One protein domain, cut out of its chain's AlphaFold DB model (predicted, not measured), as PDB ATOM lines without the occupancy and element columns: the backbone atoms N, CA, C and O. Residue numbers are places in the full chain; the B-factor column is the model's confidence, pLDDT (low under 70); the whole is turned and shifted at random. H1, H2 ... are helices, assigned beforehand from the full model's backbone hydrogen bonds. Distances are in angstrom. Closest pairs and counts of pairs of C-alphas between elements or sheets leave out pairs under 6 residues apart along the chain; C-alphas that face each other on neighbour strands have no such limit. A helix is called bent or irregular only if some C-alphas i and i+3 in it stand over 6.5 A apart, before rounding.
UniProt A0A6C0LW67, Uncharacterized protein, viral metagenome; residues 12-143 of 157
ATOM      1  N   LYS A  12     -32.367  17.781  28.587       64.38
ATOM      2  CA  LYS A  12     -33.115  19.022  28.394       64.38
ATOM      3  C   LYS A  12     -32.408  20.225  29.021       64.38
ATOM      4  O   LYS A  12     -32.268  21.244  28.356       64.38
ATOM      5  N   ILE A  13     -31.870  20.084  30.235       64.56
ATOM      6  CA  ILE A  13     -31.099  21.157  30.885       64.56
ATOM      7  C   ILE A  13     -29.822  21.451  30.081       64.56
ATOM      8  O   ILE A  13     -29.428  22.608  29.941       64.56
ATOM      9  N   VAL A  14     -29.229  20.418  29.471       59.22
ATOM     10  CA  VAL A  14     -28.079  20.529  28.550       59.22
ATOM     11  C   VAL A  14     -28.375  21.369  27.346       59.22
ATOM     12  O   VAL A  14     -27.605  22.271  26.998       59.22
ATOM     13  N   PHE A  15     -29.503  21.094  26.729       66.44
ATOM     14  CA  PHE A  15     -29.947  21.879  25.610       66.44
ATOM     15  C   PHE A  15     -30.219  23.333  26.025       66.44
ATOM     16  O   PHE A  15     -29.658  24.248  25.424       66.44
ATOM     17  N   ASP A  16     -30.973  23.546  27.103       67.12
ATOM     18  CA  ASP A  16     -31.396  24.875  27.556       67.12
ATOM     19  C   ASP A  16     -30.216  25.759  28.001       67.12
ATOM     20  O   ASP A  16     -30.191  26.958  27.721       67.12
ATOM     21  N   LYS A  17     -29.180  25.196  28.631       70.25
ATOM     22  CA  LYS A  17     -27.998  25.967  29.051       70.25
ATOM     23  C   LYS A  17     -27.065  26.326  27.894       70.25
ATOM     24  O   LYS A  17     -26.538  27.435  27.871       70.25
ATOM     25  N   ILE A  18     -26.878  25.441  26.911       64.94
ATOM     26  CA  ILE A  18     -26.000  25.710  25.754       64.94
ATOM     27  C   ILE A  18     -26.691  26.621  24.735       64.94
ATOM     28  O   ILE A  18     -26.067  27.538  24.206       64.94
ATOM     29  N   TYR A  19     -27.971  26.379  24.458       64.38
ATOM     30  CA  TYR A  19     -28.722  27.089  23.421       64.38
ATOM     31  C   TYR A  19     -29.585  28.242  23.952       64.38
ATOM     32  O   TYR A  19     -29.980  29.105  23.169       64.38
ATOM     33  N   GLY A  20     -29.860  28.286  25.257       69.12
ATOM     34  CA  GLY A  20     -30.552  29.394  25.923       69.12
ATOM     35  C   GLY A  20     -29.587  30.345  26.627       69.12
ATOM     36  O   GLY A  20     -29.491  31.516  26.259       69.12
ATOM     37  N   GLU A  21     -28.845  29.857  27.623       73.19
ATOM     38  CA  GLU A  21     -27.930  30.694  28.427       73.19
ATOM     39  C   GLU A  21     -26.543  30.890  27.797       73.19
ATOM     40  O   GLU A  21     -25.851  31.848  28.136       73.19
ATOM     41  N   HIS A  22     -26.182  30.061  26.812       80.69
ATOM     42  CA  HIS A  22     -24.902  30.094  26.102       80.69
ATOM     43  C   HIS A  22     -23.690  29.914  27.028       80.69
ATOM     44  O   HIS A  22     -22.689  30.601  26.873       80.69
ATOM     45  N   ASP A  23     -23.768  29.001  27.996       84.56
ATOM     46  CA  ASP A  23     -22.731  28.829  29.020       84.56
ATOM     47  C   ASP A  23     -21.557  27.951  28.532       84.56
ATOM     48  O   ASP A  23     -21.717  26.774  28.191       84.56
ATOM     49  N   ILE A  24     -20.343  28.508  28.512       88.19
ATOM     50  CA  ILE A  24     -19.128  27.785  28.112       88.19
ATOM     51  C   ILE A  24     -18.664  26.746  29.130       88.19
ATOM     52  O   ILE A  24     -18.159  25.696  28.730       88.19
ATOM     53  N   TYR A  25     -18.821  27.000  30.431       82.56
ATOM     54  CA  TYR A  25     -18.466  26.020  31.457       82.56
ATOM     55  C   TYR A  25     -19.306  24.777  31.258       82.56
ATOM     56  O   TYR A  25     -18.805  23.655  31.232       82.56
ATOM     57  N   TYR A  26     -20.586  25.018  31.023       78.12
ATOM     58  CA  TYR A  26     -21.547  23.996  30.711       78.12
ATOM     59  C   TYR A  26     -21.182  23.217  29.439       78.12
ATOM     60  O   TYR A  26     -21.168  21.985  29.429       78.12
ATOM     61  N   TYR A  27     -20.866  23.927  28.354       85.31
ATOM     62  CA  TYR A  27     -20.502  23.290  27.092       85.31
ATOM     63  C   TYR A  27     -19.232  22.435  27.227       85.31
ATOM     64  O   TYR A  27     -19.199  21.294  26.765       85.31
ATOM     65  N   SER A  28     -18.228  22.948  27.940       86.19
ATOM     66  CA  SER A  28     -16.968  22.248  28.216       86.19
ATOM     67  C   SER A  28     -17.211  20.977  29.038       86.19
ATOM     68  O   SER A  28     -16.725  19.901  28.689       86.19
ATOM     69  N   MET A  29     -18.049  21.076  30.076       78.25
ATOM     70  CA  MET A  29     -18.474  19.949  30.909       78.25
ATOM     71  C   MET A  29     -19.157  18.840  30.119       78.25
ATOM     72  O   MET A  29     -18.849  17.665  30.308       78.25
ATOM     73  N   ARG A  30     -20.086  19.196  29.230       79.56
ATOM     74  CA  ARG A  30     -20.798  18.226  28.392       79.56
ATOM     75  C   ARG A  30     -19.829  17.444  27.506       79.56
ATOM     76  O   ARG A  30     -19.976  16.230  27.376       79.56
ATOM     77  N   ILE A  31     -18.865  18.119  26.875       83.62
ATOM     78  CA  ILE A  31     -17.890  17.442  26.010       83.62
ATOM     79  C   ILE A  31     -17.038  16.474  26.831       83.62
ATOM     80  O   ILE A  31     -16.905  15.314  26.438       83.62
ATOM     81  N   LEU A  32     -16.545  16.913  27.993       81.38
ATOM     82  CA  LEU A  32     -15.818  16.038  28.907       81.38
ATOM     83  C   LEU A  32     -16.681  14.838  29.316       81.38
ATOM     84  O   LEU A  32     -16.260  13.706  29.134       81.38
ATOM     85  N   SER A  33     -17.916  15.051  29.770       75.44
ATOM     86  CA  SER A  33     -18.835  13.974  30.164       75.44
ATOM     87  C   SER A  33     -19.081  12.954  29.047       75.44
ATOM     88  O   SER A  33     -19.067  11.749  29.297       75.44
ATOM     89  N   ASN A  34     -19.240  13.406  27.802       77.44
ATOM     90  CA  ASN A  34     -19.356  12.514  26.649       77.44
ATOM     91  C   ASN A  34     -18.082  11.684  26.437       77.44
ATOM     92  O   ASN A  34     -18.161  10.490  26.144       77.44
ATOM     93  N   HIS A  35     -16.910  12.306  26.581       80.31
ATOM     94  CA  HIS A  35     -15.630  11.611  26.508       80.31
ATOM     95  C   HIS A  35     -15.502  10.559  27.621       80.31
ATOM     96  O   HIS A  35     -15.209   9.401  27.328       80.31
ATOM     97  N   LEU A  36     -15.820  10.922  28.868       75.81
ATOM     98  CA  LEU A  36     -15.792  10.019  30.021       75.81
ATOM     99  C   LEU A  36     -16.784   8.854  29.857       75.81
ATOM    100  O   LEU A  36     -16.410   7.709  30.078       75.81
ATOM    101  N   THR A  37     -18.012   9.112  29.394       72.44
ATOM    102  CA  THR A  37     -19.037   8.076  29.140       72.44
ATOM    103  C   THR A  37     -18.556   7.044  28.120       72.44
ATOM    104  O   THR A  37     -18.732   5.844  28.306       72.44
ATOM    105  N   ASN A  38     -17.876   7.481  27.057       73.12
ATOM    106  CA  ASN A  38     -17.295   6.559  26.079       73.12
ATOM    107  C   ASN A  38     -16.183   5.677  26.668       73.12
ATOM    108  O   ASN A  38     -15.926   4.591  26.141       73.12
ATOM    109  N   LEU A  39     -15.527   6.139  27.733       72.25
ATOM    110  CA  LEU A  39     -14.485   5.411  28.451       72.25
ATOM    111  C   LEU A  39     -15.041   4.503  29.559       72.25
ATOM    112  O   LEU A  39     -14.341   3.583  29.971       72.25
ATOM    113  N   GLU A  40     -16.300   4.668  29.986       65.56
ATOM    114  CA  GLU A  40     -16.937   3.826  31.020       65.56
ATOM    115  C   GLU A  40     -16.951   2.343  30.668       65.56
ATOM    116  O   GLU A  40     -16.818   1.498  31.547       65.56
ATOM    117  N   LYS A  41     -17.015   2.000  29.380       67.31
ATOM    118  CA  LYS A  41     -16.898   0.606  28.926       67.31
ATOM    119  C   LYS A  41     -15.551  -0.054  29.279       67.31
ATOM    120  O   LYS A  41     -15.424  -1.265  29.136       67.31
ATOM    121  N   TYR A  42     -14.563   0.728  29.721       66.12
ATOM    122  CA  TYR A  42     -13.244   0.286  30.186       66.12
ATOM    123  C   TYR A  42     -13.040   0.481  31.700       66.12
ATOM    124  O   TYR A  42     -11.911   0.412  32.195       66.12
ATOM    125  N   GLN A  43     -14.119   0.726  32.448       61.31
ATOM    126  CA  GLN A  43     -14.110   0.845  33.903       61.31
ATOM    127  C   GLN A  43     -13.425  -0.367  34.560       61.31
ATOM    128  O   GLN A  43     -13.751  -1.515  34.274       61.31
ATOM    129  N   GLY A  44     -12.449  -0.100  35.438       54.53
ATOM    130  CA  GLY A  44     -11.653  -1.128  36.127       54.53
ATOM    131  C   GLY A  44     -10.388  -1.589  35.396       54.53
ATOM    132  O   GLY A  44      -9.565  -2.286  35.985       54.53
ATOM    133  N   ILE A  45     -10.217  -1.173  34.138       59.88
ATOM    134  CA  ILE A  45      -9.028  -1.435  33.311       59.88
ATOM    135  C   ILE A  45      -8.237  -0.138  33.087       59.88
ATOM    136  O   ILE A  45      -7.019  -0.175  32.918       59.88
ATOM    137  N   TYR A  46      -8.927   1.004  33.101       59.50
ATOM    138  CA  TYR A  46      -8.372   2.312  32.786       59.50
ATOM    139  C   TYR A  46      -8.718   3.344  33.861       59.50
ATOM    140  O   TYR A  46      -9.884   3.474  34.239       59.50
ATOM    141  N   THR A  47      -7.716   4.099  34.311       65.25
ATOM    142  CA  THR A  47      -7.903   5.306  35.125       65.25
ATOM    143  C   THR A  47      -7.642   6.498  34.224       65.25
ATOM    144  O   THR A  47      -6.606   6.544  33.570       65.25
ATOM    145  N   ILE A  48      -8.584   7.437  34.174       67.00
ATOM    146  CA  ILE A  48      -8.425   8.650  33.373       67.00
ATOM    147  C   ILE A  48      -7.498   9.586  34.125       67.00
ATOM    148  O   ILE A  48      -7.814  10.001  35.241       67.00
ATOM    149  N   ASP A  49      -6.384   9.922  33.494       73.44
ATOM    150  CA  ASP A  49      -5.409  10.853  34.032       73.44
ATOM    151  C   ASP A  49      -5.196  11.977  33.019       73.44
ATOM    152  O   ASP A  49      -4.453  11.845  32.058       73.44
ATOM    153  N   LEU A  50      -5.858  13.115  33.222       71.31
ATOM    154  CA  LEU A  50      -5.684  14.273  32.341       71.31
ATOM    155  C   LEU A  50      -4.356  15.023  32.583       71.31
ATOM    156  O   LEU A  50      -4.135  16.063  31.961       71.31
ATOM    157  N   ASP A  51      -3.494  14.557  33.492       76.25
ATOM    158  CA  ASP A  51      -2.075  14.930  33.544       76.25
ATOM    159  C   ASP A  51      -1.209  14.012  32.656       76.25
ATOM    160  O   ASP A  51      -0.093  14.383  32.281       76.25
ATOM    161  N   ASN A  52      -1.734  12.855  32.236       81.81
ATOM    162  CA  ASN A  52      -1.116  12.006  31.228       81.81
ATOM    163  C   ASN A  52      -1.291  12.606  29.820       81.81
ATOM    164  O   ASN A  52      -2.393  12.952  29.387       81.81
ATOM    165  N   ALA A  53      -0.187  12.690  29.075       80.88
ATOM    166  CA  ALA A  53      -0.162  13.299  27.748       80.88
ATOM    167  C   ALA A  53      -1.058  12.583  26.720       80.88
ATOM    168  O   ALA A  53      -1.664  13.249  25.878       80.88
ATOM    169  N   ASP A  54      -1.177  11.255  26.786       81.88
ATOM    170  CA  ASP A  54      -1.978  10.484  25.832       81.88
ATOM    171  C   ASP A  54      -3.475  10.711  26.055       81.88
ATOM    172  O   ASP A  54      -4.234  10.869  25.097       81.88
ATOM    173  N   ASP A  55      -3.910  10.756  27.314       76.19
ATOM    174  CA  ASP A  55      -5.299  11.053  27.676       76.19
ATOM    175  C   ASP A  55      -5.684  12.484  27.349       76.19
ATOM    176  O   ASP A  55      -6.739  12.727  26.755       76.19
ATOM    177  N   TYR A  56      -4.793  13.422  27.653       83.12
ATOM    178  CA  TYR A  56      -4.963  14.810  27.263       83.12
ATOM    179  C   TYR A  56      -5.091  14.957  25.737       83.12
ATOM    180  O   TYR A  56      -6.017  15.607  25.253       83.12
ATOM    181  N   CYS A  57      -4.226  14.286  24.969       85.75
ATOM    182  CA  CYS A  57      -4.263  14.297  23.506       85.75
ATOM    183  C   CYS A  57      -5.582  13.725  22.959       85.75
ATOM    184  O   CYS A  57      -6.219  14.327  22.093       85.75
ATOM    185  N   LYS A  58      -6.065  12.598  23.501       85.75
ATOM    186  CA  LYS A  58      -7.360  12.012  23.106       85.75
ATOM    187  C   LYS A  58      -8.534  12.943  23.409       85.75
ATOM    188  O   LYS A  58      -9.466  13.028  22.603       85.75
ATOM    189  N   LEU A  59      -8.511  13.629  24.552       86.75
ATOM    190  CA  LEU A  59      -9.530  14.612  24.913       86.75
ATOM    191  C   LEU A  59      -9.508  15.808  23.951       86.75
ATOM    192  O   LEU A  59     -10.559  16.199  23.440       86.75
ATOM    193  N   GLU A  60      -8.326  16.347  23.649       90.12
ATOM    194  CA  GLU A  60      -8.148  17.427  22.676       90.12
ATOM    195  C   GLU A  60      -8.664  17.025  21.287       90.12
ATOM    196  O   GLU A  60      -9.421  17.774  20.663       90.12
ATOM    197  N   MET A  61      -8.345  15.814  20.822       89.81
ATOM    198  CA  MET A  61      -8.887  15.274  19.574       89.81
ATOM    199  C   MET A  61     -10.418  15.185  19.606       89.81
ATOM    200  O   MET A  61     -11.062  15.546  18.621       89.81
ATOM    201  N   ASN A  62     -11.020  14.761  20.725       89.12
ATOM    202  CA  ASN A  62     -12.479  14.694  20.856       89.12
ATOM    203  C   ASN A  62     -13.141  16.077  20.779       89.12
ATOM    204  O   ASN A  62     -14.171  16.239  20.124       89.12
ATOM    205  N   ILE A  63     -12.545  17.076  21.431       91.00
ATOM    206  CA  ILE A  63     -13.032  18.459  21.416       91.00
ATOM    207  C   ILE A  63     -12.930  19.038  19.999       91.00
ATOM    208  O   ILE A  63     -13.902  19.603  19.489       91.00
ATOM    209  N   ASN A  64     -11.782  18.855  19.341       91.19
ATOM    210  CA  ASN A  64     -11.555  19.325  17.976       91.19
ATOM    211  C   ASN A  64     -12.511  18.668  16.975       91.19
ATOM    212  O   ASN A  64     -13.084  19.363  16.131       91.19
ATOM    213  N   ASP A  65     -12.743  17.361  17.094       88.94
ATOM    214  CA  ASP A  65     -13.697  16.655  16.242       88.94
ATOM    215  C   ASP A  65     -15.111  17.247  16.359       88.94
ATOM    216  O   ASP A  65     -15.735  17.593  15.352       88.94
ATOM    217  N   ARG A  66     -15.595  17.471  17.585       87.62
ATOM    218  CA  ARG A  66     -16.948  18.000  17.823       87.62
ATOM    219  C   ARG A  66     -17.122  19.444  17.357       87.62
ATOM    220  O   ARG A  66     -18.129  19.767  16.723       87.62
ATOM    221  N   ILE A  67     -16.164  20.318  17.670       90.38
ATOM    222  CA  ILE A  67     -16.306  21.770  17.467       90.38
ATOM    223  C   ILE A  67     -15.896  22.196  16.052       90.38
ATOM    224  O   ILE A  67     -16.545  23.073  15.466       90.38
ATOM    225  N   ILE A  68     -14.832  21.597  15.507       89.06
ATOM    226  CA  ILE A  68     -14.166  22.052  14.279       89.06
ATOM    227  C   ILE A  68     -14.491  21.150  13.089       89.06
ATOM    228  O   ILE A  68     -14.812  21.677  12.024       89.06
ATOM    229  N   ILE A  69     -14.401  19.825  13.245       85.44
ATOM    230  CA  ILE A  69     -14.534  18.877  12.124       85.44
ATOM    231  C   ILE A  69     -16.009  18.621  11.818       85.44
ATOM    232  O   ILE A  69     -16.513  19.044  10.780       85.44
ATOM    233  N   THR A  70     -16.711  17.973  12.745       81.31
ATOM    234  CA  THR A  70     -18.095  17.532  12.553       81.31
ATOM    235  C   THR A  70     -19.060  18.716  12.588       81.31
ATOM    236  O   THR A  70     -20.042  18.741  11.847       81.31
ATOM    237  N   LYS A  71     -18.804  19.715  13.449       81.88
ATOM    238  CA  LYS A  71     -19.615  20.939  13.654       81.88
ATOM    239  C   LYS A  71     -21.100  20.713  13.982       81.88
ATOM    240  O   LYS A  71     -21.811  21.686  14.230       81.88
ATOM    241  N   HIS A  72     -21.581  19.467  14.012       75.12
ATOM    242  CA  HIS A  72     -22.994  19.121  14.176       75.12
ATOM    243  C   HIS A  72     -23.596  19.656  15.467       75.12
ATOM    244  O   HIS A  72     -24.776  19.987  15.498       75.12
ATOM    245  N   GLU A  73     -22.802  19.762  16.531       72.50
ATOM    246  CA  GLU A  73     -23.319  20.203  17.822       72.50
ATOM    247  C   GLU A  73     -23.589  21.699  17.907       72.50
ATOM    248  O   GLU A  73     -24.314  22.097  18.808       72.50
ATOM    249  N   LEU A  74     -22.993  22.515  17.035       85.75
ATOM    250  CA  LEU A  74     -23.127  23.971  17.035       85.75
ATOM    251  C   LEU A  74     -23.123  24.472  15.584       85.75
ATOM    252  O   LEU A  74     -22.124  25.040  15.147       85.75
ATOM    253  N   PRO A  75     -24.200  24.276  14.805       80.00
ATOM    254  CA  PRO A  75     -24.226  24.678  13.395       80.00
ATOM    255  C   PRO A  75     -24.311  26.202  13.197       80.00
ATOM    256  O   PRO A  75     -23.986  26.702  12.127       80.00
ATOM    257  N   ASN A  76     -24.733  26.955  14.219       87.00
ATOM    258  CA  ASN A  76     -24.931  28.401  14.148       87.00
ATOM    259  C   ASN A  76     -23.738  29.169  14.746       87.00
ATOM    260  O   ASN A  76     -23.508  29.118  15.956       87.00
ATOM    261  N   GLU A  77     -23.029  29.944  13.922       88.50
ATOM    262  CA  GLU A  77     -21.884  30.765  14.355       88.50
ATOM    263  C   GLU A  77     -22.254  31.824  15.407       88.50
ATOM    264  O   GLU A  77     -21.442  32.152  16.273       88.50
ATOM    265  N   ASN A  78     -23.500  32.312  15.420       89.94
ATOM    266  CA  ASN A  78     -23.953  33.232  16.466       89.94
ATOM    267  C   ASN A  78     -23.985  32.557  17.842       89.94
ATOM    268  O   ASN A  78     -23.737  33.215  18.850       89.94
ATOM    269  N   VAL A  79     -24.280  31.254  17.900       88.81
ATOM    270  CA  VAL A  79     -24.256  30.490  19.155       88.81
ATOM    271  C   VAL A  79     -22.812  30.300  19.611       88.81
ATOM    272  O   VAL A  79     -22.515  30.575  20.768       88.81
ATOM    273  N   VAL A  80     -21.895  29.950  18.697       92.56
ATOM    274  CA  VAL A  80     -20.444  29.868  18.973       92.56
ATOM    275  C   VAL A  80     -19.938  31.179  19.582       92.56
ATOM    276  O   VAL A  80     -19.317  31.179  20.643       92.56
ATOM    277  N   TYR A  81     -20.269  32.310  18.957       92.62
ATOM    278  CA  TYR A  81     -19.878  33.631  19.441       92.62
ATOM    279  C   TYR A  81     -20.434  33.937  20.840       92.62
ATOM    280  O   TYR A  81     -19.710  34.439  21.699       92.62
ATOM    281  N   LYS A  82     -21.711  33.626  21.093       92.88
ATOM    282  CA  LYS A  82     -22.338  33.844  22.403       92.88
ATOM    283  C   LYS A  82     -21.734  32.955  23.493       92.88
ATOM    284  O   LYS A  82     -21.498  33.456  24.587       92.88
ATOM    285  N   ILE A  83     -21.405  31.701  23.179       93.00
ATOM    286  CA  ILE A  83     -20.709  30.799  24.107       93.00
ATOM    287  C   ILE A  83     -19.349  31.385  24.484       93.00
ATOM    288  O   ILE A  83     -19.046  31.514  25.666       93.00
ATOM    289  N   ILE A  84     -18.557  31.837  23.508       94.94
ATOM    290  CA  ILE A  84     -17.274  32.503  23.781       94.94
ATOM    291  C   ILE A  84     -17.471  33.747  24.666       94.94
ATOM    292  O   ILE A  84     -16.691  33.994  25.583       94.94
ATOM    293  N   ARG A  85     -18.527  34.530  24.426       92.88
ATOM    294  CA  ARG A  85     -18.845  35.731  25.218       92.88
ATOM    295  C   ARG A  85     -19.275  35.433  26.658       92.88
ATOM    296  O   ARG A  85     -19.204  36.345  27.476       92.88
ATOM    297  N   SER A  86     -19.683  34.205  26.973       93.25
ATOM    298  CA  SER A  86     -19.996  33.780  28.347       93.25
ATOM    299  C   SER A  86     -18.756  33.511  29.207       93.25
ATOM    300  O   SER A  86     -18.867  33.397  30.430       93.25
ATOM    301  N   ILE A  87     -17.567  33.418  28.596       93.25
ATOM    302  CA  ILE A  87     -16.318  33.226  29.333       93.25
ATOM    303  C   ILE A  87     -16.133  34.407  30.287       93.25
ATOM    304  O   ILE A  87     -16.174  35.568  29.873       93.25
ATOM    305  N   LYS A  88     -15.864  34.118  31.566       91.62
ATOM    306  CA  LYS A  88     -15.509  35.157  32.542       91.62
ATOM    307  C   LYS A  88     -14.354  36.001  32.014       91.62
ATOM    308  O   LYS A  88     -13.358  35.450  31.549       91.62
ATOM    309  N   SER A  89     -14.454  37.321  32.144       92.12
ATOM    310  CA  SER A  89     -13.503  38.269  31.546       92.12
ATOM    311  C   SER A  89     -12.036  37.940  31.846       92.12
ATOM    312  O   SER A  89     -11.194  38.031  30.958       92.12
ATOM    313  N   GLU A  90     -11.734  37.502  33.072       92.56
ATOM    314  CA  GLU A  90     -10.388  37.084  33.487       92.56
ATOM    315  C   GLU A  90      -9.846  35.905  32.658       92.56
ATOM    316  O   GLU A  90      -8.733  35.963  32.131       92.56
ATOM    317  N   HIS A  91     -10.662  34.867  32.469       94.25
ATOM    318  CA  HIS A  91     -10.321  33.703  31.661       94.25
ATOM    319  C   HIS A  91     -10.255  34.069  30.188       94.25
ATOM    320  O   HIS A  91      -9.308  33.684  29.513       94.25
ATOM    321  N   PHE A  92     -11.203  34.873  29.704       96.31
ATOM    322  CA  PHE A  92     -11.236  35.296  28.311       96.31
ATOM    323  C   PHE A  92      -9.936  35.999  27.917       96.31
ATOM    324  O   PHE A  92      -9.305  35.604  26.940       96.31
ATOM    325  N   LEU A  93      -9.498  36.987  28.705       96.56
ATOM    326  CA  LEU A  93      -8.266  37.735  28.446       96.56
ATOM    327  C   LEU A  93      -7.022  36.839  28.495       96.56
ATOM    328  O   LEU A  93      -6.129  36.981  27.658       96.56
ATOM    329  N   LYS A  94      -6.969  35.895  29.442       96.62
ATOM    330  CA  LYS A  94      -5.881  34.913  29.529       96.62
ATOM    331  C   LYS A  94      -5.848  34.019  28.287       96.62
ATOM    332  O   LYS A  94      -4.801  33.889  27.655       96.62
ATOM    333  N   PHE A  95      -6.986  33.436  27.925       97.12
ATOM    334  CA  PHE A  95      -7.087  32.484  26.824       97.12
ATOM    335  C   PHE A  95      -6.823  33.151  25.485       97.12
ATOM    336  O   PHE A  95      -6.026  32.641  24.705       97.12
ATOM    337  N   ILE A  96      -7.425  34.312  25.218       97.06
ATOM    338  CA  ILE A  96      -7.253  34.980  23.927       97.06
ATOM    339  C   ILE A  96      -5.808  35.430  23.710       97.06
ATOM    340  O   ILE A  96      -5.272  35.289  22.614       97.06
ATOM    341  N   LYS A  97      -5.126  35.876  24.772       97.38
ATOM    342  CA  LYS A  97      -3.703  36.220  24.710       97.38
ATOM    343  C   LYS A  97      -2.841  35.011  24.346       97.38
ATOM    344  O   LYS A  97      -2.001  35.116  23.451       97.38
ATOM    345  N   SER A  98      -3.047  33.875  25.015       97.00
ATOM    346  CA  SER A  98      -2.336  32.628  24.710       97.00
ATOM    347  C   SER A  98      -2.650  32.126  23.303       97.00
ATOM    348  O   SER A  98      -1.734  31.780  22.563       97.00
ATOM    349  N   TYR A  99      -3.920  32.160  22.902       97.25
ATOM    350  CA  TYR A  99      -4.365  31.741  21.580       97.25
ATOM    351  C   TYR A  99      -3.711  32.565  20.465       97.25
ATOM    352  O   TYR A  99      -3.126  31.985  19.551       97.25
ATOM    353  N   CYS A 100      -3.748  33.901  20.554       96.69
ATOM    354  CA  CYS A 100      -3.104  34.779  19.575       96.69
ATOM    355  C   CYS A 100      -1.604  34.478  19.464       96.69
ATOM    356  O   CYS A 100      -1.096  34.303  18.358       96.69
ATOM    357  N   ARG A 101      -0.911  34.333  20.603       97.12
ATOM    358  CA  ARG A 101       0.518  33.992  20.634       97.12
ATOM    359  C   ARG A 101       0.804  32.653  19.952       97.12
ATOM    360  O   ARG A 101       1.694  32.585  19.116       97.12
ATOM    361  N   ASN A 102       0.052  31.609  20.291       95.81
ATOM    362  CA  ASN A 102       0.285  30.256  19.779       95.81
ATOM    363  C   ASN A 102      -0.017  30.134  18.275       95.81
ATOM    364  O   ASN A 102       0.516  29.248  17.616       95.81
ATOM    365  N   ASN A 103      -0.847  31.029  17.732       94.75
ATOM    366  CA  ASN A 103      -1.217  31.050  16.317       94.75
ATOM    367  C   ASN A 103      -0.481  32.137  15.509       94.75
ATOM    368  O   ASN A 103      -0.829  32.359  14.352       94.75
ATOM    369  N   ASN A 104       0.518  32.818  16.088       94.69
ATOM    370  CA  ASN A 104       1.235  33.934  15.454       94.69
ATOM    371  C   ASN A 104       0.310  35.062  14.946       94.69
ATOM    372  O   ASN A 104       0.565  35.680  13.914       94.69
ATOM    373  N   ILE A 105      -0.769  35.343  15.683       94.38
ATOM    374  CA  ILE A 105      -1.714  36.432  15.410       94.38
ATOM    375  C   ILE A 105      -1.381  37.599  16.343       94.38
ATOM    376  O   ILE A 105      -1.093  37.397  17.526       94.38
ATOM    377  N   SER A 106      -1.452  38.837  15.846       96.44
ATOM    378  CA  SER A 106      -1.373  40.018  16.711       96.44
ATOM    379  C   SER A 106      -2.441  39.956  17.803       96.44
ATOM    380  O   SER A 106      -3.588  39.595  17.544       96.44
ATOM    381  N   TYR A 107      -2.068  40.312  19.033       96.75
ATOM    382  CA  TYR A 107      -3.008  40.293  20.151       96.75
ATOM    383  C   TYR A 107      -4.251  41.137  19.841       96.75
ATOM    384  O   TYR A 107      -4.153  42.318  19.511       96.75
ATOM    385  N   THR A 108      -5.419  40.519  19.978       95.88
ATOM    386  CA  THR A 108      -6.720  41.145  19.758       95.88
ATOM    387  C   THR A 108      -7.760  40.476  20.644       95.88
ATOM    388  O   THR A 108      -7.724  39.269  20.855       95.88
ATOM    389  N   THR A 109      -8.712  41.251  21.154       94.75
ATOM    390  CA  THR A 109      -9.926  40.733  21.807       94.75
ATOM    391  C   THR A 109     -11.124  40.720  20.860       94.75
ATOM    392  O   THR A 109     -12.198  40.233  21.214       94.75
ATOM    393  N   ASN A 110     -10.959  41.261  19.650       94.56
ATOM    394  CA  ASN A 110     -11.991  41.260  18.630       94.56
ATOM    395  C   ASN A 110     -12.005  39.901  17.922       94.56
ATOM    396  O   ASN A 110     -11.108  39.575  17.142       94.56
ATOM    397  N   LEU A 111     -13.065  39.142  18.201       92.31
ATOM    398  CA  LEU A 111     -13.278  37.786  17.703       92.31
ATOM    399  C   LEU A 111     -13.407  37.705  16.172       92.31
ATOM    400  O   LEU A 111     -13.235  36.628  15.620       92.31
ATOM    401  N   ASN A 112     -13.650  38.821  15.476       91.38
ATOM    402  CA  ASN A 112     -13.705  38.846  14.009       91.38
ATOM    403  C   ASN A 112     -12.330  38.647  13.351       91.38
ATOM    404  O   ASN A 112     -12.262  38.378  12.156       91.38
ATOM    405  N   TYR A 113     -11.237  38.802  14.106       94.00
ATOM    406  CA  TYR A 113      -9.866  38.626  13.612       94.00
ATOM    407  C   TYR A 113      -9.259  37.268  13.980       94.00
ATOM    408  O   TYR A 113      -8.059  37.065  13.802       94.00
ATOM    409  N   ILE A 114     -10.059  36.347  14.517       94.69
ATOM    410  CA  ILE A 114      -9.620  34.994  14.855       94.69
ATOM    411  C   ILE A 114     -10.612  33.965  14.314       94.69
ATOM    412  O   ILE A 114     -11.768  34.272  14.031       94.69
ATOM    413  N   ASP A 115     -10.173  32.714  14.232       94.94
ATOM    414  CA  ASP A 115     -11.071  31.588  14.002       94.94
ATOM    415  C   ASP A 115     -11.821  31.272  15.307       94.94
ATOM    416  O   ASP A 115     -11.255  30.727  16.261       94.94
ATOM    417  N   THR A 116     -13.100  31.650  15.370       94.50
ATOM    418  CA  THR A 116     -13.941  31.516  16.569       94.50
ATOM    419  C   THR A 116     -14.128  30.067  16.998       94.50
ATOM    420  O   THR A 116     -14.173  29.800  18.196       94.50
ATOM    421  N   ARG A 117     -14.185  29.107  16.069       94.81
ATOM    422  CA  ARG A 117     -14.332  27.685  16.414       94.81
ATOM    423  C   ARG A 117     -13.049  27.110  16.982       94.81
ATOM    424  O   ARG A 117     -13.102  26.415  17.993       94.81
ATOM    425  N   LYS A 118     -11.901  27.439  16.386       95.38
ATOM    426  CA  LYS A 118     -10.598  27.076  16.962       95.38
ATOM    427  C   LYS A 118     -10.403  27.714  18.330       95.38
ATOM    428  O   LYS A 118      -9.901  27.057  19.237       95.38
ATOM    429  N   PHE A 119     -10.822  28.967  18.499       96.88
ATOM    430  CA  PHE A 119     -10.755  29.623  19.798       96.88
ATOM    431  C   PHE A 119     -11.698  28.984  20.824       96.88
ATOM    432  O   PHE A 119     -11.292  28.781  21.963       96.88
ATOM    433  N   LEU A 120     -12.922  28.612  20.434       96.50
ATOM    434  CA  LEU A 120     -13.853  27.902  21.313       96.50
ATOM    435  C   LEU A 120     -13.291  26.539  21.737       96.50
ATOM    436  O   LEU A 120     -13.329  26.222  22.920       96.50
ATOM    437  N   ALA A 121     -12.731  25.763  20.803       95.31
ATOM    438  CA  ALA A 121     -12.085  24.489  21.119       95.31
ATOM    439  C   ALA A 121     -10.936  24.672  22.117       95.31
ATOM    440  O   ALA A 121     -10.907  24.005  23.151       95.31
ATOM    441  N   TYR A 122     -10.059  25.647  21.863       95.56
ATOM    442  CA  TYR A 122      -8.985  26.019  22.780       95.56
ATOM    443  C   TYR A 122      -9.511  26.419  24.170       95.56
ATOM    444  O   TYR A 122      -9.027  25.924  25.184       95.56
ATOM    445  N   ALA A 123     -10.535  27.272  24.235       95.75
ATOM    446  CA  ALA A 123     -11.116  27.725  25.496       95.75
ATOM    447  C   ALA A 123     -11.767  26.579  26.289       95.75
ATOM    448  O   ALA A 123     -11.619  26.533  27.509       95.75
ATOM    449  N   CYS A 124     -12.445  25.642  25.618       93.94
ATOM    450  CA  CYS A 124     -12.991  24.443  26.255       93.94
ATOM    451  C   CYS A 124     -11.888  23.582  26.882       93.94
ATOM    452  O   CYS A 124     -12.037  23.140  28.019       93.94
ATOM    453  N   ILE A 125     -10.773  23.376  26.172       92.25
ATOM    454  CA  ILE A 125      -9.621  22.613  26.675       92.25
ATOM    455  C   ILE A 125      -9.033  23.282  27.921       92.25
ATOM    456  O   ILE A 125      -8.853  22.627  28.947       92.25
ATOM    457  N   GLU A 126      -8.780  24.589  27.865       92.81
ATOM    458  CA  GLU A 126      -8.227  25.341  28.997       92.81
ATOM    459  C   GLU A 126      -9.159  25.318  30.212       92.81
ATOM    460  O   GLU A 126      -8.701  25.121  31.337       92.81
ATOM    461  N   LEU A 127     -10.470  25.480  30.008       91.31
ATOM    462  CA  LEU A 127     -11.451  25.381  31.089       91.31
ATOM    463  C   LEU A 127     -11.462  23.986  31.704       91.31
ATOM    464  O   LEU A 127     -11.410  23.875  32.927       91.31
ATOM    465  N   ILE A 128     -11.490  22.933  30.888       88.06
ATOM    466  CA  ILE A 128     -11.421  21.569  31.408       88.06
ATOM    467  C   ILE A 128     -10.132  21.389  32.197       88.06
ATOM    468  O   ILE A 128     -10.197  20.917  33.320       88.06
ATOM    469  N   ASN A 129      -8.980  21.828  31.696       86.06
ATOM    470  CA  ASN A 129      -7.719  21.666  32.414       86.06
ATOM    471  C   ASN A 129      -7.687  22.430  33.753       86.06
ATOM    472  O   ASN A 129      -7.149  21.925  34.733       86.06
ATOM    473  N   ILE A 130      -8.298  23.618  33.825       86.06
ATOM    474  CA  ILE A 130      -8.402  24.397  35.071       86.06
ATOM    475  C   ILE A 130      -9.281  23.687  36.105       86.06
ATOM    476  O   ILE A 130      -8.959  23.705  37.290       86.06
ATOM    477  N   TYR A 131     -10.386  23.081  35.669       81.31
ATOM    478  CA  TYR A 131     -11.399  22.518  36.567       81.31
ATOM    479  C   TYR A 131     -11.397  20.989  36.617       81.31
ATOM    480  O   TYR A 131     -12.231  20.413  37.309       81.31
ATOM    481  N   LYS A 132     -10.477  20.309  35.927       76.12
ATOM    482  CA  LYS A 132     -10.517  18.859  35.677       76.12
ATOM    483  C   LYS A 132     -10.738  18.028  36.927       76.12
ATOM    484  O   LYS A 132     -11.540  17.108  36.885       76.12
ATOM    485  N   ASN A 133     -10.093  18.382  38.036       75.31
ATOM    486  CA  ASN A 133     -10.237  17.658  39.295       75.31
ATOM    487  C   ASN A 133     -11.667  17.764  39.829       75.31
ATOM    488  O   ASN A 133     -12.281  16.749  40.127       75.31
ATOM    489  N   ASP A 134     -12.233  18.972  39.870       72.31
ATOM    490  CA  ASP A 134     -13.624  19.186  40.282       72.31
ATOM    491  C   ASP A 134     -14.598  18.480  39.329       72.31
ATOM    492  O   ASP A 134     -15.595  17.897  39.757       72.31
ATOM    493  N   MET A 135     -14.292  18.513  38.029       71.44
ATOM    494  CA  MET A 135     -15.134  17.940  36.986       71.44
ATOM    495  C   MET A 135     -15.137  16.405  36.993       71.44
ATOM    496  O   MET A 135     -16.191  15.790  36.832       71.44
ATOM    497  N   ILE A 136     -13.967  15.792  37.189       69.00
ATOM    498  CA  ILE A 136     -13.778  14.340  37.283       69.00
ATOM    499  C   ILE A 136     -14.301  13.826  38.624       69.00
ATOM    500  O   ILE A 136     -15.029  12.840  38.633       69.00
ATOM    501  N   ASN A 137     -14.009  14.497  39.742       67.00
ATOM    502  CA  ASN A 137     -14.520  14.092  41.055       67.00
ATOM    503  C   ASN A 137     -16.053  14.120  41.079       67.00
ATOM    504  O   ASN A 137     -16.677  13.125  41.437       67.00
ATOM    505  N   GLY A 138     -16.665  15.205  40.587       61.84
ATOM    506  CA  GLY A 138     -18.122  15.289  40.460       61.84
ATOM    507  C   GLY A 138     -18.721  14.212  39.545       61.84
ATOM    508  O   GLY A 138     -19.853  13.784  39.755       61.84
ATOM    509  N   TRP A 139     -17.973  13.732  38.547       62.50
ATOM    510  CA  TRP A 139     -18.387  12.611  37.699       62.50
ATOM    511  C   TRP A 139     -18.291  11.255  38.403       62.50
ATOM    512  O   TRP A 139     -19.239  10.466  38.349       62.50
ATOM    513  N   ILE A 140     -17.157  10.982  39.054       59.62
ATOM    514  CA  ILE A 140     -16.900   9.737  39.788       59.62
ATOM    515  C   ILE A 140     -17.964   9.558  40.871       59.62
ATOM    516  O   ILE A 140     -18.616   8.518  40.899       59.62
ATOM    517  N   ASP A 141     -18.230  10.586  41.674       52.41
ATOM    518  CA  ASP A 141     -19.228  10.522  42.748       52.41
ATOM    519  C   ASP A 141     -20.654  10.255  42.222       52.41
ATOM    520  O   ASP A 141     -21.446   9.581  42.882       52.41
ATOM    521  N   ASN A 142     -20.974  10.722  41.008       52.88
ATOM    522  CA  ASN A 142     -22.307  10.594  40.413       52.88
ATOM    523  C   ASN A 142     -22.550   9.273  39.663       52.88
ATOM    524  O   ASN A 142     -23.706   8.871  39.516       52.88
ATOM    525  N   LYS A 143     -21.508   8.592  39.170       51.97
ATOM    526  CA  LYS A 143     -21.653   7.350  38.384       51.97
ATOM    527  C   LYS A 143     -20.958   6.123  38.966       51.97
ATOM    528  O   LYS A 143     -21.338   5.000  38.640       51.97
TER     529      LYS A 143
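Overview. This is residues 12 to 143 of the 157 residues of an uncharacterized protein of viral metagenome (UniProt A0A6C0LW67). A knot of helices is built round one buried arm, H6a, with H2, H3, H4 and H5 packed about it, mostly at crossing angles. H1 folds back on the beginning of H2 as a helical hairpin at the outside, H6b turns off sharply from H6a to pass near H2, and the loop of residues 41 to 46 sticks out. The printed part has 132 residues with six named helices, H1 to H6 in chain order, and no named strand; the class is all helix. It is compact, with a radius of gyration of the C-alphas of 15.0 A and spans of 46 by 33 by 27 A.

Arrangement. The hub is H6, residues 116 to 143, assigned as one helix by its hydrogen bonds but bent: C-alphas 130 and 133 are 8.2 A apart. Its arms, H6a of residues 116 to 130 and H6b of residues 133 to 143, are about perpendicular at 80 degrees. H3, residues 53 to 69, touches H6a at a shallow tilt of 31 degrees, opposite ways; the closest C-alphas, of Ile 68 and Arg 117, are 6.0 A apart. H2, residues 24 to 40, touches H6a, only just about perpendicular at 70.0 degrees, with C-alphas of Ser 28 and Cys 124 closest at 4.9 A. H5, residues 89 to 102, touches H6a with residues 95 to 99 alone, at a steep tilt of 65 degrees; the closest C-alphas, of Phe 95 and Ala 123, are 6.4 A apart. H4, residues 77 to 85, touches H6a at a tilt of 36 degrees, only just steep, with C-alphas of Ile 84 and Leu 120 closest at 6.2 A. H1, residues 12 to 21, forms a hairpin with H2, with C-alphas of Ile 18 and Tyr 27 closest at 6.2 A. H6b is close to H2 but not clearly touching; H3 and H5 are apart. In H1 to H5, H6a and H6b every O i to N i+4 pair is within hydrogen-bond range.

Along the chain. H6a measures 20.6 A from first to last C-alpha, H2 24.2 A, H3 21.9 A and H5 19.8 A. H1 begins at C-alpha 12 (-33.115, 19.022, 28.394), H6a at C-alpha 116 (-13.941, 31.516, 16.569), and H6b ends at C-alpha 143 (-21.653, 7.350, 38.384).

Size, cuts and confidence. The two C-alphas farthest apart, of Gly 44 and Ser 106, are 46.6 A apart. The printed part has no cut. The links from H2 to H3 and from H5 to H6 are long. The mean pLDDT of the printed part is 82.8; residues 12 to 16, 18 to 20, 40 to 48 and 136 to 143 are under 70.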